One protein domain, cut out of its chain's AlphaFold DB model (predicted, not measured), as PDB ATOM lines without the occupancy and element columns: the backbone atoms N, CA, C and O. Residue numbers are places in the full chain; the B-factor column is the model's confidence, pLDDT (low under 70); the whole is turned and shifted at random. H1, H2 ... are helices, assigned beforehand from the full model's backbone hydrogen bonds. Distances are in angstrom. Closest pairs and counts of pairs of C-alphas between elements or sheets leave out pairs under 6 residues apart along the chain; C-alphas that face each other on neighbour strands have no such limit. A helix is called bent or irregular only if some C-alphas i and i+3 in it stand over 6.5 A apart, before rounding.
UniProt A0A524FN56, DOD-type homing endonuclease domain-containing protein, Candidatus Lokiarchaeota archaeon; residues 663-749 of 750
ATOM      1  N   PRO A 663      27.645   9.411 142.216       61.31
ATOM      2  CA  PRO A 663      28.084   8.095 141.753       61.31
ATOM      3  C   PRO A 663      27.970   7.961 140.227       61.31
ATOM      4  O   PRO A 663      28.943   7.611 139.579       61.31
ATOM      5  N   GLN A 664      26.839   8.380 139.651       67.69
ATOM      6  CA  GLN A 664      26.608   8.381 138.198       67.69
ATOM      7  C   GLN A 664      27.557   9.342 137.455       67.69
ATOM      8  O   GLN A 664      28.057   9.046 136.380       67.69
ATOM      9  N   LEU A 665      27.858  10.502 138.043       73.25
ATOM     10  CA  LEU A 665      28.773  11.493 137.481       73.25
ATOM     11  C   LEU A 665      30.240  11.073 137.592       73.25
ATOM     12  O   LEU A 665      31.036  11.596 136.828       73.25
ATOM     13  N   ILE A 666      30.617  10.174 138.510       72.50
ATOM     14  CA  ILE A 666      31.981   9.615 138.572       72.50
ATOM     15  C   ILE A 666      32.248   8.733 137.347       72.50
ATOM     16  O   ILE A 666      33.351   8.781 136.810       72.50
ATOM     17  N   GLU A 667      31.252   7.972 136.888       70.25
ATOM     18  CA  GLU A 667      31.363   7.166 135.664       70.25
ATOM     19  C   GLU A 667      31.487   8.050 134.413       70.25
ATOM     20  O   GLU A 667      32.204   7.712 133.477       70.25
ATOM     21  N   ILE A 668      30.832   9.215 134.421       74.31
ATOM     22  CA  ILE A 668      30.756  10.130 133.274       74.31
ATOM     23  C   ILE A 668      31.940  11.109 133.217       74.31
ATOM     24  O   ILE A 668      32.522  11.346 132.161       74.31
ATOM     25  N   LEU A 669      32.285  11.712 134.352       81.94
ATOM     26  CA  LEU A 669      33.395  12.647 134.507       81.94
ATOM     27  C   LEU A 669      34.582  11.922 135.132       81.94
ATOM     28  O   LEU A 669      35.052  12.312 136.202       81.94
ATOM     29  N   SER A 670      35.078  10.879 134.468       86.62
ATOM     30  CA  SER A 670      36.363  10.296 134.849       86.62
ATOM     31  C   SER A 670      37.452  11.378 134.846       86.62
ATOM     32  O   SER A 670      37.313  12.423 134.199       86.62
ATOM     33  N   LYS A 671      38.549  11.145 135.576       89.88
ATOM     34  CA  LYS A 671      39.657  12.108 135.662       89.88
ATOM     35  C   LYS A 671      40.108  12.576 134.274       89.88
ATOM     36  O   LYS A 671      40.206  13.780 134.055       89.88
ATOM     37  N   ASP A 672      40.293  11.646 133.341       90.19
ATOM     38  CA  ASP A 672      40.794  11.944 131.996       90.19
ATOM     39  C   ASP A 672      39.787  12.737 131.157       90.19
ATOM     40  O   ASP A 672      40.158  13.701 130.486       90.19
ATOM     41  N   VAL A 673      38.501  12.388 131.242       90.50
ATOM     42  CA  VAL A 673      37.428  13.109 130.542       90.50
ATOM     43  C   VAL A 673      37.305  14.531 131.081       90.50
ATOM     44  O   VAL A 673      37.234  15.488 130.312       90.50
ATOM     45  N   LEU A 674      37.327  14.700 132.406       91.75
ATOM     46  CA  LEU A 674      37.209  16.017 133.020       91.75
ATOM     47  C   LEU A 674      38.404  16.918 132.678       91.75
ATOM     48  O   LEU A 674      38.195  18.106 132.442       91.75
ATOM     49  N   VAL A 675      39.626  16.376 132.613       93.75
ATOM     50  CA  VAL A 675      40.812  17.124 132.159       93.75
ATOM     51  C   VAL A 675      40.618  17.628 130.728       93.75
ATOM     52  O   VAL A 675      40.786  18.819 130.486       93.75
ATOM     53  N   GLN A 676      40.177  16.771 129.802       92.94
ATOM     54  CA  GLN A 676      39.980  17.161 128.399       92.94
ATOM     55  C   GLN A 676      38.878  18.210 128.217       92.94
ATOM     56  O   GLN A 676      39.025  19.131 127.414       92.94
ATOM     57  N   ILE A 677      37.783  18.112 128.977       92.81
ATOM     58  CA  ILE A 677      36.716  19.121 128.947       92.81
ATOM     59  C   ILE A 677      37.238  20.466 129.474       92.81
ATOM     60  O   ILE A 677      36.908  21.515 128.916       92.81
ATOM     61  N   LEU A 678      38.046  20.454 130.541       93.75
ATOM     62  CA  LEU A 678      38.575  21.663 131.183       93.75
ATOM     63  C   LEU A 678      39.617  22.414 130.340       93.75
ATOM     64  O   LEU A 678      39.829  23.595 130.594       93.75
ATOM     65  N   GLU A 679      40.192  21.801 129.304       92.94
ATOM     66  CA  GLU A 679      41.025  22.520 128.326       92.94
ATOM     67  C   GLU A 679      40.215  23.534 127.499       92.94
ATOM     68  O   GLU A 679      40.766  24.490 126.964       92.94
ATOM     69  N   VAL A 680      38.891  23.378 127.383       93.25
ATOM     70  CA  VAL A 680      38.076  24.252 126.516       93.25
ATOM     71  C   VAL A 680      36.806  24.802 127.160       93.25
ATOM     72  O   VAL A 680      36.322  25.857 126.750       93.25
ATOM     73  N   ILE A 681      36.263  24.161 128.198       92.06
ATOM     74  CA  ILE A 681      35.015  24.565 128.857       92.06
ATOM     75  C   ILE A 681      35.273  24.894 130.330       92.06
ATOM     76  O   ILE A 681      35.787  24.091 131.102       92.06
ATOM     77  N   SER A 682      34.843  26.086 130.758       91.75
ATOM     78  CA  SER A 682      35.020  26.516 132.152       91.75
ATOM     79  C   SER A 682      34.241  25.645 133.153       91.75
ATOM     80  O   SER A 682      33.114  25.242 132.851       91.75
ATOM     81  N   PRO A 683      34.736  25.456 134.397       89.94
ATOM     82  CA  PRO A 683      34.032  24.695 135.433       89.94
ATOM     83  C   PRO A 683      32.584  25.140 135.658       89.94
ATOM     84  O   PRO A 683      31.703  24.312 135.873       89.94
ATOM     85  N   SER A 684      32.327  26.450 135.576       87.06
ATOM     86  CA  SER A 684      30.981  27.009 135.720       87.06
ATOM     87  C   SER A 684      30.066  26.635 134.554       87.06
ATOM     88  O   SER A 684      28.881  26.387 134.755       87.06
ATOM     89  N   LYS A 685      30.606  26.565 133.332       88.50
ATOM     90  CA  LYS A 685      29.850  26.157 132.144       88.50
ATOM     91  C   LYS A 685      29.567  24.654 132.153       88.50
ATOM     92  O   LYS A 685      28.448  24.269 131.845       88.50
ATOM     93  N   ILE A 686      30.523  23.829 132.591       89.56
ATOM     94  CA  ILE A 686      30.314  22.388 132.817       89.56
ATOM     95  C   ILE A 686      29.182  22.174 133.830       89.56
ATOM     96  O   ILE A 686      28.264  21.396 133.586       89.56
ATOM     97  N   ALA A 687      29.221  22.899 134.951       84.88
ATOM     98  CA  ALA A 687      28.198  22.823 135.988       84.88
ATOM     99  C   ALA A 687      26.810  23.234 135.469       84.88
ATOM    100  O   ALA A 687      25.831  22.541 135.736       84.88
ATOM    101  N   GLN A 688      26.745  24.317 134.682       84.62
ATOM    102  CA  GLN A 688      25.519  24.758 134.020       84.62
ATOM    103  C   GLN A 688      24.973  23.684 133.076       84.62
ATOM    104  O   GLN A 688      23.785  23.383 133.139       84.62
ATOM    105  N   LEU A 689      25.825  23.118 132.215       84.75
ATOM    106  CA  LEU A 689      25.414  22.099 131.252       84.75
ATOM    107  C   LEU A 689      24.863  20.870 131.972       84.75
ATOM    108  O   LEU A 689      23.773  20.445 131.637       84.75
ATOM    109  N   LEU A 690      25.542  20.377 133.010       79.56
ATOM    110  CA  LEU A 690      25.124  19.218 133.810       79.56
ATOM    111  C   LEU A 690      23.973  19.492 134.791       79.56
ATOM    112  O   LEU A 690      23.576  18.582 135.518       79.56
ATOM    113  N   ASN A 691      23.469  20.726 134.856       76.44
ATOM    114  CA  ASN A 691      22.479  21.164 135.841       76.44
ATOM    115  C   ASN A 691      22.887  20.847 137.301       76.44
ATOM    116  O   ASN A 691      22.089  20.395 138.122       76.44
ATOM    117  N   VAL A 692      24.162  21.069 137.638       74.44
ATOM    118  CA  VAL A 692      24.719  20.872 138.987       74.44
ATOM    119  C   VAL A 692      25.350  22.156 139.523       74.44
ATOM    120  O   VAL A 692      25.672  23.082 138.788       74.44
ATOM    121  N   SER A 693      25.596  22.216 140.834       71.12
ATOM    122  CA  SER A 693      26.318  23.353 141.419       71.12
ATOM    123  C   SER A 693      27.775  23.437 140.930       71.12
ATOM    124  O   SER A 693      28.457  22.415 140.833       71.12
ATOM    125  N   ASN A 694      28.319  24.652 140.772       76.00
ATOM    126  CA  ASN A 694      29.752  24.872 140.489       76.00
ATOM    127  C   ASN A 694      30.666  24.157 141.500       76.00
ATOM    128  O   ASN A 694      31.737  23.654 141.166       76.00
ATOM    129  N   THR A 695      30.232  24.086 142.764       75.88
ATOM    130  CA  THR A 695      30.961  23.386 143.830       75.88
ATOM    131  C   THR A 695      31.122  21.893 143.540       75.88
ATOM    132  O   THR A 695      32.109  21.305 143.974       75.88
ATOM    133  N   THR A 696      30.192  21.277 142.807       79.00
ATOM    134  CA  THR A 696      30.273  19.870 142.399       79.00
ATOM    135  C   THR A 696      31.494  19.644 141.510       79.00
ATOM    136  O   THR A 696      32.322  18.798 141.840       79.00
ATOM    137  N   ILE A 697      31.668  20.465 140.468       86.62
ATOM    138  CA  ILE A 697      32.808  20.380 139.542       86.62
ATOM    139  C   ILE A 697      34.118  20.699 140.262       86.62
ATOM    140  O   ILE A 697      35.088  19.957 140.150       86.62
ATOM    141  N   PHE A 698      34.136  21.729 141.114       84.19
ATOM    142  CA  PHE A 698      35.329  22.040 141.904       84.19
ATOM    143  C   PHE A 698      35.722  20.941 142.899       84.19
ATOM    144  O   PHE A 698      36.900  20.829 143.231       84.19
ATOM    145  N   ARG A 699      34.769  20.138 143.387       82.00
ATOM    146  CA  ARG A 699      35.080  18.956 144.199       82.00
ATOM    147  C   ARG A 699      35.683  17.842 143.355       82.00
ATOM    148  O   ARG A 699      36.663  17.280 143.804       82.00
ATOM    149  N   PHE A 700      35.161  17.568 142.158       85.94
ATOM    150  CA  PHE A 700      35.783  16.604 141.241       85.94
ATOM    151  C   PHE A 700      37.218  16.997 140.889       85.94
ATOM    152  O   PHE A 700      38.126  16.188 141.026       85.94
ATOM    153  N   MET A 701      37.448  18.268 140.550       89.44
ATOM    154  CA  MET A 701      38.800  18.777 140.305       89.44
ATOM    155  C   MET A 701      39.717  18.579 141.513       89.44
ATOM    156  O   MET A 701      40.875  18.219 141.353       89.44
ATOM    157  N   LYS A 702      39.206  18.799 142.730       86.31
ATOM    158  CA  LYS A 702      39.981  18.581 143.952       86.31
ATOM    159  C   LYS A 702      40.283  17.098 144.182       86.31
ATOM    160  O   LYS A 702      41.416  16.777 144.508       86.31
ATOM    161  N   ASP A 703      39.285  16.232 144.034       83.62
ATOM    162  CA  ASP A 703      39.407  14.792 144.278       83.62
ATOM    163  C   ASP A 703      40.336  14.116 143.257       83.62
ATOM    164  O   ASP A 703      41.041  13.175 143.602       83.62
ATOM    165  N   TYR A 704      40.374  14.620 142.021       91.19
ATOM    166  CA  TYR A 704      41.270  14.148 140.961       91.19
ATOM    167  C   TYR A 704      42.609  14.888 140.890       91.19
ATOM    168  O   TYR A 704      43.416  14.588 140.008       91.19
ATOM    169  N   GLU A 705      42.847  15.836 141.800       93.19
ATOM    170  CA  GLU A 705      44.072  16.643 141.868       93.19
ATOM    171  C   GLU A 705      44.341  17.468 140.592       93.19
ATOM    172  O   GLU A 705      45.480  17.695 140.191       93.19
ATOM    173  N   ILE A 706      43.278  17.953 139.945       92.31
ATOM    174  CA  ILE A 706      43.342  18.797 138.748       92.31
ATOM    175  C   ILE A 706      43.571  20.256 139.161       92.31
ATOM    176  O   ILE A 706      42.789  20.851 139.917       92.31
ATOM    177  N   THR A 707      44.636  20.863 138.639       89.62
ATOM    178  CA  THR A 707      44.969  22.269 138.888       89.62
ATOM    179  C   THR A 707      44.076  23.204 138.071       89.62
ATOM    180  O   THR A 707      43.584  22.878 136.995       89.62
ATOM    181  N   ARG A 708      43.804  24.398 138.605       86.31
ATOM    182  CA  ARG A 708      42.989  25.395 137.897       86.31
ATOM    183  C   ARG A 708      43.848  26.168 136.903       86.31
ATOM    184  O   ARG A 708      44.907  26.669 137.277       86.31
ATOM    185  N   HIS A 709      43.321  26.381 135.700       89.06
ATOM    186  CA  HIS A 709      43.900  27.334 134.756       89.06
ATOM    187  C   HIS A 709      43.942  28.755 135.347       89.06
ATOM    188  O   HIS A 709      43.123  29.134 136.197       89.06
ATOM    189  N   LYS A 710      44.914  29.553 134.890       87.62
ATOM    190  CA  LYS A 710      45.126  30.937 135.336       87.62
ATOM    191  C   LYS A 710      43.914  31.824 135.020       87.62
ATOM    192  O   LYS A 710      43.132  31.566 134.103       87.62
ATOM    193  N   LYS A 711      43.772  32.912 135.782       75.88
ATOM    194  CA  LYS A 711      42.706  33.906 135.596       75.88
ATOM    195  C   LYS A 711      42.769  34.466 134.165       75.88
ATOM    196  O   LYS A 711      43.800  34.992 133.774       75.88
ATOM    197  N   GLY A 712      41.675  34.339 133.412       83.62
ATOM    198  CA  GLY A 712      41.569  34.813 132.023       83.62
ATOM    199  C   GLY A 712      41.643  33.727 130.943       83.62
ATOM    200  O   GLY A 712      41.187  33.984 129.838       83.62
ATOM    201  N   TYR A 713      42.097  32.506 131.258       93.00
ATOM    202  CA  TYR A 713      42.247  31.415 130.276       93.00
ATOM    203  C   TYR A 713      40.957  31.096 129.496       93.00
ATOM    204  O   TYR A 713      40.915  31.145 128.272       93.00
ATOM    205  N   TYR A 714      39.851  30.856 130.200       92.44
ATOM    206  CA  TYR A 714      38.574  30.578 129.531       92.44
ATOM    207  C   TYR A 714      37.993  31.804 128.815       92.44
ATOM    208  O   TYR A 714      37.222  31.663 127.871       92.44
ATOM    209  N   ALA A 715      38.354  33.014 129.255       89.69
ATOM    210  CA  ALA A 715      37.929  34.237 128.587       89.69
ATOM    211  C   ALA A 715      38.642  34.400 127.237       89.69
ATOM    212  O   ALA A 715      37.989  34.780 126.271       89.69
ATOM    213  N   SER A 716      39.932  34.051 127.140       90.75
ATOM    214  CA  SER A 716      40.648  34.063 125.858       90.75
ATOM    215  C   SER A 716      40.099  33.031 124.876       90.75
ATOM    216  O   SER A 716      39.937  33.362 123.708       90.75
ATOM    217  N   ILE A 717      39.734  31.830 125.341       92.38
ATOM    218  CA  ILE A 717      39.122  30.796 124.484       92.38
ATOM    219  C   ILE A 717      37.756  31.252 123.964       92.38
ATOM    220  O   ILE A 717      37.503  31.203 122.764       92.38
ATOM    221  N   ASN A 718      36.883  31.745 124.850       88.69
ATOM    222  CA  ASN A 718      35.568  32.244 124.439       88.69
ATOM    223  C   ASN A 718      35.681  33.413 123.450       88.69
ATOM    224  O   ASN A 718      34.879  33.500 122.525       88.69
ATOM    225  N   ASN A 719      36.664  34.300 123.637       91.06
ATOM    226  CA  ASN A 719      36.895  35.422 122.732       91.06
ATOM    227  C   ASN A 719      37.405  34.956 121.358       91.06
ATOM    228  O   ASN A 719      36.940  35.455 120.341       91.06
ATOM    229  N   ASP A 720      38.305  33.969 121.315       91.81
ATOM    230  CA  ASP A 720      38.778  33.369 120.060       91.81
ATOM    231  C   ASP A 720      37.637  32.689 119.287       91.81
ATOM    232  O   ASP A 720      37.460  32.932 118.097       91.81
ATOM    233  N   ILE A 721      36.797  31.909 119.977       90.56
ATOM    234  CA  ILE A 721      35.602  31.288 119.386       90.56
ATOM    235  C   ILE A 721      34.619  32.348 118.878       90.56
ATOM    236  O   ILE A 721      34.027  32.177 117.815       90.56
ATOM    237  N   TYR A 722      34.431  33.442 119.619       89.50
ATOM    238  CA  TYR A 722      33.532  34.524 119.226       89.50
ATOM    239  C   TYR A 722      34.016  35.258 117.968       89.50
ATOM    240  O   TYR A 722      33.220  35.509 117.067       89.50
ATOM    241  N   LEU A 723      35.312  35.572 117.890       89.44
ATOM    242  CA  LEU A 723      35.899  36.317 116.773       89.44
ATOM    243  C   LEU A 723      36.072  35.459 115.515       89.44
ATOM    244  O   LEU A 723      35.807  35.931 114.413       89.44
ATOM    245  N   ASN A 724      36.494  34.203 115.678       89.12
ATOM    246  CA  ASN A 724      36.873  33.329 114.566       89.12
ATOM    247  C   ASN A 724      35.791  32.283 114.227       89.12
ATOM    248  O   ASN A 724      35.867  31.601 113.208       89.12
ATOM    249  N   GLY A 725      34.746  32.133 115.044       88.25
ATOM    250  CA  GLY A 725      33.647  31.205 114.774       88.25
ATOM    251  C   GLY A 725      34.142  29.784 114.482       88.25
ATOM    252  O   GLY A 725      34.932  29.220 115.237       88.25
ATOM    253  N   LYS A 726      33.708  29.202 113.355       89.81
ATOM    254  CA  LYS A 726      34.073  27.831 112.947       89.81
ATOM    255  C   LYS A 726      35.560  27.642 112.612       89.81
ATOM    256  O   LYS A 726      35.997  26.494 112.542       89.81
ATOM    257  N   THR A 727      36.317  28.718 112.383       88.38
ATOM    258  CA  THR A 727      37.757  28.650 112.077       88.38
ATOM    259  C   THR A 727      38.638  28.742 113.326       88.38
ATOM    260  O   THR A 727      39.846  28.552 113.216       88.38
ATOM    261  N   SER A 728      38.061  28.964 114.515       91.56
ATOM    262  CA  SER A 728      38.793  28.889 115.786       91.56
ATOM    263  C   SER A 728      39.365  27.487 116.019       91.56
ATOM    264  O   SER A 728      38.670  26.477 115.854       91.56
ATOM    265  N   ASN A 729      40.604  27.431 116.514       89.31
ATOM    266  CA  ASN A 729      41.269  26.182 116.904       89.31
ATOM    267  C   ASN A 729      40.527  25.438 118.030       89.31
ATOM    268  O   ASN A 729      40.686  24.227 118.178       89.31
ATOM    269  N   TYR A 730      39.683  26.137 118.793       91.00
ATOM    270  CA  TYR A 730      38.924  25.575 119.910       91.00
ATOM    271  C   TYR A 730      37.484  25.203 119.538       91.00
ATOM    272  O   TYR A 730      36.863  24.416 120.251       91.00
ATOM    273  N   TYR A 731      36.939  25.717 118.424       90.00
ATOM    274  CA  TYR A 731      35.516  25.574 118.085       90.00
ATOM    275  C   TYR A 731      35.064  24.113 118.013       90.00
ATOM    276  O   TYR A 731      34.063  23.738 118.624       90.00
ATOM    277  N   LYS A 732      35.823  23.262 117.310       89.88
ATOM    278  CA  LYS A 732      35.480  21.838 117.151       89.88
ATOM    279  C   LYS A 732      35.441  21.104 118.492       89.88
ATOM    280  O   LYS A 732      34.495  20.367 118.748       89.88
ATOM    281  N   GLN A 733      36.438  21.329 119.350       91.25
ATOM    282  CA  GLN A 733      36.507  20.700 120.672       91.25
ATOM    283  C   GLN A 733      35.426  21.240 121.614       91.25
ATOM    284  O   GLN A 733      34.795  20.469 122.332       91.25
ATOM    285  N   PHE A 734      35.165  22.548 121.581       91.31
ATOM    286  CA  PHE A 734      34.132  23.182 122.394       91.31
ATOM    287  C   PHE A 734      32.734  22.640 122.072       91.31
ATOM    288  O   PHE A 734      31.990  22.280 122.986       91.31
ATOM    289  N   ILE A 735      32.383  22.537 120.783       91.19
ATOM    290  CA  ILE A 735      31.107  21.953 120.347       91.19
ATOM    291  C   ILE A 735      31.049  20.468 120.696       91.19
ATOM    292  O   ILE A 735      30.081  20.041 121.318       91.19
ATOM    293  N   TYR A 736      32.104  19.700 120.397       93.06
ATOM    294  CA  TYR A 736      32.167  18.274 120.725       93.06
ATOM    295  C   TYR A 736      31.882  18.007 122.207       93.06
ATOM    296  O   TYR A 736      31.017  17.193 122.530       93.06
ATOM    297  N   TRP A 737      32.562  18.717 123.112       92.88
ATOM    298  CA  TRP A 737      32.386  18.520 124.548       92.88
ATOM    299  C   TRP A 737      31.053  19.054 125.066       92.88
ATOM    300  O   TRP A 737      30.470  18.452 125.966       92.88
ATOM    301  N   THR A 738      30.528  20.134 124.486       89.81
ATOM    302  CA  THR A 738      29.187  20.629 124.830       89.81
ATOM    303  C   THR A 738      28.114  19.606 124.441       89.81
ATOM    304  O   THR A 738      27.287  19.249 125.282       89.81
ATOM    305  N   ASP A 739      28.182  19.062 123.224       88.31
ATOM    306  CA  ASP A 739      27.261  18.037 122.719       88.31
ATOM    307  C   ASP A 739      27.412  16.705 123.457       88.31
ATOM    308  O   ASP A 739      26.432  15.991 123.670       88.31
ATOM    309  N   PHE A 740      28.638  16.336 123.837       88.56
ATOM    310  CA  PHE A 740      28.906  15.167 124.674       88.56
ATOM    311  C   PHE A 740      28.170  15.300 126.009       88.56
ATOM    312  O   PHE A 740      27.343  14.452 126.338       88.56
ATOM    313  N   ILE A 741      28.382  16.407 126.731       85.00
ATOM    314  CA  ILE A 741      27.740  16.662 128.028       85.00
ATOM    315  C   ILE A 741      26.207  16.688 127.898       85.00
ATOM    316  O   ILE A 741      25.513  16.122 128.741       85.00
ATOM    317  N   GLN A 742      25.663  17.303 126.844       82.69
ATOM    318  CA  GLN A 742      24.213  17.389 126.629       82.69
ATOM    319  C   GLN A 742      23.566  16.035 126.298       82.69
ATOM    320  O   GLN A 742      22.524  15.706 126.869       82.69
ATOM    321  N   ARG A 743      24.183  15.217 125.435       80.44
ATOM    322  CA  ARG A 743      23.684  13.866 125.109       80.44
ATOM    323  C   ARG A 743      23.676  12.941 126.324       80.44
ATOM    324  O   ARG A 743      22.781  12.112 126.471       80.44
ATOM    325  N   LEU A 744      24.633  13.116 127.229       70.38
ATOM    326  CA  LEU A 744      24.733  12.313 128.446       70.38
ATOM    327  C   LEU A 744      23.603  12.595 129.441       70.38
ATOM    328  O   LEU A 744      23.108  11.672 130.088       70.38
ATOM    329  N   ILE A 745      23.123  13.836 129.518       66.56
ATOM    330  CA  ILE A 745      21.962  14.187 130.352       66.56
ATOM    331  C   ILE A 745      20.717  13.457 129.852       66.56
ATOM    332  O   ILE A 745      20.042  12.814 130.650       66.56
ATOM    333  N   GLN A 746      20.498  13.445 128.534       63.66
ATOM    334  CA  GLN A 746      19.375  12.738 127.909       63.66
ATOM    335  C   GLN A 746      19.427  11.215 128.128       63.66
ATOM    336  O   GLN A 746      18.384  10.573 128.192       63.66
ATOM    337  N   SER A 747      20.623  10.629 128.278       57.84
ATOM    338  CA  SER A 747      20.795   9.190 128.545       57.84
ATOM    339  C   SER A 747      20.597   8.771 130.007       57.84
ATOM    340  O   SER A 747      20.360   7.600 130.261       57.84
ATOM    341  N   THR A 748      20.676   9.708 130.961       53.03
ATOM    342  CA  THR A 748      20.501   9.437 132.408       53.03
ATOM    343  C   THR A 748      19.108   9.805 132.936       53.03
ATOM    344  O   THR A 748      18.876   9.744 134.143       53.03
ATOM    345  N   GLU A 749      18.212  10.257 132.054       50.09
ATOM    346  CA  GLU A 749      16.795  10.550 132.337       50.09
ATOM    347  C   GLU A 749      15.833   9.475 131.785       50.09
ATOM    348  O   GLU A 749      14.632   9.550 132.042       50.09
TER     349      GLU A 749
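Overview. This is residues 663 to 749 of the 750 residues of the protein "DOD-type homing endonuclease domain-containing protein" of Candidatus Lokiarchaeota archaeon (UniProt A0A524FN56). A small cluster of short helices, H2, H3 and H4, has the longest helix, H6, running past it on one side, and H5 meets H6 by a three-residue link so that the two make an L. H1 lies at one end of the whole, and residues 704 to 712 lead from H4 across to H5. The printed part has 87 residues with six named helices, H1 to H6 in order along the chain, and no named strand; the class is all helix. It is compact, with a radius of gyration of the C-alphas of 13.0 A, and spans 38 by 29 by 20 A.

Arrangement. Begin at H1, residues 663 to 668, which touches no helix and meets H2, residues 671 to 678, only through their link. Go on to H3, residues 683 to 689; H2 and H3 also meet only through their link. Next comes H4, residues 694 to 703, which touches H3 at a steep tilt of 56 degrees, opposite ways; look at the C-alphas of Ala 687 and Asn 694, their closest, 5.2 A apart. H2 and H4 are close but not clearly touching, with Leu 674 and Met 701 closest, 8.0 A between C-alphas. H5, residues 713 to 727, is apart from H4. H6, residues 731 to 747, touches H3 with its residues 738 to 742 alone, at a steep tilt of 51 degrees, the same way; the closest C-alphas are those of Leu 689 and Gln 742, 6.7 A apart. H5 and H6 only just touch, with 3 pairs of C-alphas within 8 A, and only at the corner by their link; they are about perpendicular at 78 degrees, with the C-alphas of Ile 721 and Tyr 731 closest at 5.9 A. In H2, H3, H4 and H6 each O i to N i+4 pair is within hydrogen-bond range, against 1 of 2 in H1 and 9 of 11 in H5.

Along the chain. Find C-alpha 663 at (28.084, 8.095, 141.753), where H1 begins; H1 is 9.1 A long, H2 10.6 A, H3 9.9 A and H4 14.5 A. H5 starts at C-alpha 713, (42.247, 31.415, 130.276), and is 18.9 A long; it is irregular, with C-alphas 723 and 726 9.5 A apart. H6 runs 24.4 A to C-alpha 747 at (20.795, 9.190, 128.545).

Size, cuts and confidence. The C-alphas farthest apart are those of Pro 663 and Leu 723, 38.5 A. The printed part has no cut and no long link; the link from H4 to H5, nine residues, is short, and the others are tight. The mean pLDDT of the printed part is 84.7, and residues 663 to 664 and 745 to 749 are under 70.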